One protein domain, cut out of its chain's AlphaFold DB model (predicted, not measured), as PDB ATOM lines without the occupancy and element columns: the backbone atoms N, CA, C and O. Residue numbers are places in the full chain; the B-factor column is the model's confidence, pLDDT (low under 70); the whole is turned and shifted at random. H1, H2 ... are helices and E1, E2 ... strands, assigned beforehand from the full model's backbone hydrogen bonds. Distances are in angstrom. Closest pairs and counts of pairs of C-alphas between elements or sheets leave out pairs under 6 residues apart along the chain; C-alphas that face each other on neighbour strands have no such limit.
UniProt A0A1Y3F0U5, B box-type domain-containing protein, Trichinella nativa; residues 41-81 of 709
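Overview. This is residues 41 to 81 of the 709 residues of the protein "B box-type domain-containing protein" of Trichinella nativa (UniProt A0A1Y3F0U5). With little regular structure, this is a small hairpin of two short strands, E1 and E2, midway along an elongated shape, with the looping stretch 41 to 56 making one end and the short helix H2 near the other. H1 follows E2. The 41 printed residues hold E1, E2, H1 and H2 in that order, 16 residues in a mixed class. The whole is compact, radius of gyration of the C-alphas 10.2 A, spans 34 by 17 by 12 A.

Arrangement. E1, residues 57 to 59, and E2, residues 64 to 66, form an antiparallel hairpin at 144 degrees, with N 66 and O 57 2.8 A apart, within hydrogen-bond range. H1, residues 68 to 73, and H2, residues 78 to 81, are close but not clearly touching; their closest C-alphas, Val 71 and Arg 79, are 5.9 A apart. The closest C-alphas of E1 and H2, Ser 59 and Cys 81, are 5.5 A apart. E2 and H2 are apart. In H1 every O i to N i+4 pair is within hydrogen-bond range; H2 is too short for one.

Along the chain. E1 begins at C-alpha 57 (45.153, 94.107, 36.779) and spans 7.0 A, E2 6.6 A, H1 8.7 A. H2 spans 5.3 A to C-alpha 81 (46.431, 103.442, 39.448).

Size, cuts and confidence. The farthest C-alphas, Glu 41 and Glu 77, are 34.2 A apart. The printed part has no cut, and its three links are tight. Residues 72 to 77 stand free. Residues 41 to 46 and 77 are under 70 in pLDDT.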
ATOM      1  N   GLU A  41      55.620  76.873  38.662       44.19
ATOM      2  CA  GLU A  41      54.578  75.846  38.656       44.19
ATOM      3  C   GLU A  41      53.715  76.010  39.920       44.19
ATOM      4  O   GLU A  41      53.459  75.071  40.673       44.19
ATOM      5  N   SER A  42      53.290  77.251  40.167       44.59
ATOM      6  CA  SER A  42      52.405  77.655  41.257       44.59
ATOM      7  C   SER A  42      51.335  78.591  40.704       44.59
ATOM      8  O   SER A  42      51.553  79.794  40.548       44.59
ATOM      9  N   ASN A  43      50.147  78.038  40.441       48.66
ATOM     10  CA  ASN A  43      48.969  78.794  39.988       48.66
ATOM     11  C   ASN A  43      48.509  79.862  41.010       48.66
ATOM     12  O   ASN A  43      47.661  80.695  40.695       48.66
ATOM     13  N   ASP A  44      49.094  79.867  42.210       52.12
ATOM     14  CA  ASP A  44      48.947  80.890  43.249       52.12
ATOM     15  C   ASP A  44      49.375  82.298  42.787       52.12
ATOM     16  O   ASP A  44      48.919  83.296  43.353       52.12
ATOM     17  N   ASP A  45      50.212  82.409  41.746       57.53
ATOM     18  CA  ASP A  45      50.549  83.700  41.136       57.53
ATOM     19  C   ASP A  45      49.506  84.177  40.114       57.53
ATOM     20  O   ASP A  45      49.195  85.369  40.103       57.53
ATOM     21  N   GLU A  46      48.850  83.286  39.368       65.19
ATOM     22  CA  GLU A  46      47.714  83.674  38.516       65.19
ATOM     23  C   GLU A  46      46.427  83.940  39.311       65.19
ATOM     24  O   GLU A  46      45.616  84.763  38.894       65.19
ATOM     25  N   ILE A  47      46.211  83.269  40.447       73.38
ATOM     26  CA  ILE A  47      44.938  83.307  41.185       73.38
ATOM     27  C   ILE A  47      45.069  84.134  42.471       73.38
ATOM     28  O   ILE A  47      46.007  84.002  43.252       73.38
ATOM     29  N   CYS A  48      44.110  85.025  42.721       78.88
ATOM     30  CA  CYS A  48      44.027  85.813  43.942       78.88
ATOM     31  C   CYS A  48      43.689  84.920  45.144       78.88
ATOM     32  O   CYS A  48      42.553  84.473  45.300       78.88
ATOM     33  N   THR A  49      44.646  84.750  46.057       76.81
ATOM     34  CA  THR A  49      44.503  83.970  47.301       76.81
ATOM     35  C   THR A  49      43.388  84.459  48.237       76.81
ATOM     36  O   THR A  49      42.971  83.719  49.123       76.81
ATOM     37  N   THR A  50      42.886  85.687  48.052       76.31
ATOM     38  CA  THR A  50      41.783  86.269  48.843       76.31
ATOM     39  C   THR A  50      40.398  86.022  48.228       76.31
ATOM     40  O   THR A  50      39.413  85.964  48.959       76.31
ATOM     41  N   HIS A  51      40.299  85.869  46.900       78.12
ATOM     42  CA  HIS A  51      39.014  85.861  46.179       78.12
ATOM     43  C   HIS A  51      38.789  84.656  45.250       78.12
ATOM     44  O   HIS A  51      37.659  84.447  44.810       78.12
ATOM     45  N   GLY A  52      39.825  83.871  44.940       72.44
ATOM     46  CA  GLY A  52      39.759  82.736  44.007       72.44
ATOM     47  C   GLY A  52      39.658  83.120  42.523       72.44
ATOM     48  O   GLY A  52      39.470  82.248  41.683       72.44
ATOM     49  N   GLU A  53      39.774  84.407  42.193       77.50
ATOM     50  CA  GLU A  53      39.689  84.946  40.827       77.50
ATOM     51  C   GLU A  53      41.074  85.184  40.219       77.50
ATOM     52  O   GLU A  53      42.037  85.418  40.951       77.50
ATOM     53  N   ARG A  54      41.180  85.193  38.886       77.81
ATOM     54  CA  ARG A  54      42.442  85.481  38.188       77.81
ATOM     55  C   ARG A  54      42.900  86.926  38.436       77.81
ATOM     56  O   ARG A  54      42.078  87.838  38.542       77.81
ATOM     57  N   LYS A  55      44.210  87.137  38.568       79.50
ATOM     58  CA  LYS A  55      44.826  88.461  38.694       79.50
ATOM     59  C   LYS A  55      45.120  89.000  37.294       79.50
ATOM     60  O   LYS A  55      46.002  88.491  36.612       79.50
ATOM     61  N   GLU A  56      44.370  90.010  36.872       80.25
ATOM     62  CA  GLU A  56      44.400  90.542  35.496       80.25
ATOM     63  C   GLU A  56      44.746  92.041  35.456       80.25
ATOM     64  O   GLU A  56      44.971  92.603  34.390       80.25
ATOM     65  N   LEU A  57      44.844  92.686  36.625       83.44
ATOM     66  CA  LEU A  57      45.153  94.107  36.779       83.44
ATOM     67  C   LEU A  57      46.434  94.288  37.606       83.44
ATOM     68  O   LEU A  57      46.661  93.559  38.571       83.44
ATOM     69  N   PHE A  58      47.254  95.278  37.271       83.94
ATOM     70  CA  PHE A  58      48.510  95.617  37.944       83.94
ATOM     71  C   PHE A  58      48.476  97.060  38.459       83.94
ATOM     72  O   PHE A  58      48.054  97.952  37.726       83.94
ATOM     73  N   SER A  59      48.947  97.309  39.686       82.75
ATOM     74  CA  SER A  59      49.144  98.676  40.200       82.75
ATOM     75  C   SER A  59      50.616  99.077  40.206       82.75
ATOM     76  O   SER A  59      51.446  98.435  40.854       82.75
ATOM     77  N   PHE A  60      50.914 100.202  39.552       74.88
ATOM     78  CA  PHE A  60      52.244 100.820  39.555       74.88
ATOM     79  C   PHE A  60      52.641 101.421  40.916       74.88
ATOM     80  O   PHE A  60      53.828 101.633  41.150       74.88
ATOM     81  N   GLU A  61      51.690 101.671  41.824       76.69
ATOM     82  CA  GLU A  61      51.982 102.186  43.174       76.69
ATOM     83  C   GLU A  61      52.419 101.081  44.140       76.69
ATOM     84  O   GLU A  61      53.290 101.300  44.982       76.69
ATOM     85  N   THR A  62      51.818  99.889  44.037       74.38
ATOM     86  CA  THR A  62      52.115  98.765  44.941       74.38
ATOM     87  C   THR A  62      53.066  97.736  44.336       74.38
ATOM     88  O   THR A  62      53.616  96.926  45.076       74.38
ATOM     89  N   GLY A  63      53.243  97.728  43.010       77.69
ATOM     90  CA  GLY A  63      54.061  96.745  42.293       77.69
ATOM     91  C   GLY A  63      53.473  95.328  42.300       77.69
ATOM     92  O   GLY A  63      54.224  94.358  42.245       77.69
ATOM     93  N   LEU A  64      52.146  95.197  42.424       80.69
ATOM     94  CA  LEU A  64      51.456  93.918  42.628       80.69
ATOM     95  C   LEU A  64      50.296  93.720  41.648       80.69
ATOM     96  O   LEU A  64      49.601  94.668  41.275       80.69
ATOM     97  N   LEU A  65      50.071  92.452  41.293       83.19
ATOM     98  CA  LEU A  65      48.922  91.976  40.524       83.19
ATOM     99  C   LEU A  65      47.692  91.767  41.426       83.19
ATOM    100  O   LEU A  65      47.803  91.308  42.565       83.19
ATOM    101  N   ALA A  66      46.509  92.058  40.892       82.50
ATOM    102  CA  ALA A  66      45.222  92.044  41.578       82.50
ATOM    103  C   ALA A  66      44.106  91.471  40.682       82.50
ATOM    104  O   ALA A  66      44.124  91.633  39.462       82.50
ATOM    105  N   CYS A  67      43.105  90.820  41.288       84.19
ATOM    106  CA  CYS A  67      41.843  90.511  40.607       84.19
ATOM    107  C   CYS A  67      40.875  91.702  40.691       84.19
ATOM    108  O   CYS A  67      41.049  92.595  41.526       84.19
ATOM    109  N   GLN A  68      39.817  91.685  39.876       81.50
ATOM    110  CA  GLN A  68      38.818  92.757  39.831       81.50
ATOM    111  C   GLN A  68      38.238  93.091  41.221       81.50
ATOM    112  O   GLN A  68      38.215  94.262  41.601       81.50
ATOM    113  N   ARG A  69      37.882  92.090  42.046       79.50
ATOM    114  CA  ARG A  69      37.365  92.329  43.411       79.50
ATOM    115  C   ARG A  69      38.362  93.006  44.355       79.50
ATOM    116  O   ARG A  69      37.943  93.765  45.224       79.50
ATOM    117  N   CYS A  70      39.672  92.800  44.189       79.12
ATOM    118  CA  CYS A  70      40.674  93.550  44.962       79.12
ATOM    119  C   CYS A  70      40.676  95.042  44.597       79.12
ATOM    120  O   CYS A  70      40.838  95.892  45.474       79.12
ATOM    121  N   VAL A  71      40.467  95.370  43.321       80.00
ATOM    122  CA  VAL A  71      40.381  96.757  42.843       80.00
ATOM    123  C   VAL A  71      39.060  97.398  43.288       80.00
ATOM    124  O   VAL A  71      39.055  98.518  43.794       80.00
ATOM    125  N   GLU A  72      37.950  96.659  43.235       79.69
ATOM    126  CA  GLU A  72      36.644  97.095  43.759       79.69
ATOM    127  C   GLU A  72      36.617  97.273  45.289       79.69
ATOM    128  O   GLU A  72      35.856  98.105  45.789       79.69
ATOM    129  N   ALA A  73      37.467  96.556  46.030       77.81
ATOM    130  CA  ALA A  73      37.679  96.742  47.469       77.81
ATOM    131  C   ALA A  73      38.676  97.871  47.812       77.81
ATOM    132  O   ALA A  73      38.691  98.352  48.946       77.81
ATOM    133  N   SER A  74      39.499  98.314  46.855       77.44
ATOM    134  CA  SER A  74      40.509  99.368  47.049       77.44
ATOM    135  C   SER A  74      39.897 100.775  47.094       77.44
ATOM    136  O   SER A  74      38.742 100.980  46.712       77.44
ATOM    137  N   SER A  75      40.663 101.776  47.550       77.56
ATOM    138  CA  SER A  75      40.194 103.172  47.612       77.56
ATOM    139  C   SER A  75      39.801 103.714  46.226       77.56
ATOM    140  O   SER A  75      40.313 103.253  45.206       77.56
ATOM    141  N   ALA A  76      38.895 104.696  46.172       70.25
ATOM    142  CA  ALA A  76      38.440 105.275  44.903       70.25
ATOM    143  C   ALA A  76      39.569 105.967  44.111       70.25
ATOM    144  O   ALA A  76      39.519 105.985  42.886       70.25
ATOM    145  N   GLU A  77      40.585 106.487  44.802       68.81
ATOM    146  CA  GLU A  77      41.763 107.115  44.196       68.81
ATOM    147  C   GLU A  77      42.719 106.042  43.657       68.81
ATOM    148  O   GLU A  77      43.050 106.048  42.473       68.81
ATOM    149  N   SER A  78      43.052 105.035  44.476       70.50
ATOM    150  CA  SER A  78      43.938 103.923  44.092       70.50
ATOM    151  C   SER A  78      43.416 103.109  42.902       70.50
ATOM    152  O   SER A  78      44.209 102.519  42.177       70.50
ATOM    153  N   ARG A  79      42.095 103.082  42.661       73.94
ATOM    154  CA  ARG A  79      41.487 102.435  41.477       73.94
ATOM    155  C   ARG A  79      41.984 103.009  40.150       73.94
ATOM    156  O   ARG A  79      42.021 102.272  39.173       73.94
ATOM    157  N   LEU A  80      42.377 104.283  40.115       73.75
ATOM    158  CA  LEU A  80      42.913 104.939  38.915       73.75
ATOM    159  C   LEU A  80      44.356 104.510  38.599       73.75
ATOM    160  O   LEU A  80      44.830 104.733  37.489       73.75
ATOM    161  N   CYS A  81      45.042 103.885  39.560       74.69
ATOM    162  CA  CYS A  81      46.431 103.442  39.448       74.69
ATOM    163  C   CYS A  81      46.568 101.981  38.976       74.69
ATOM    164  O   CYS A  81      47.694 101.502  38.815       74.69
TER     165      CYS A  81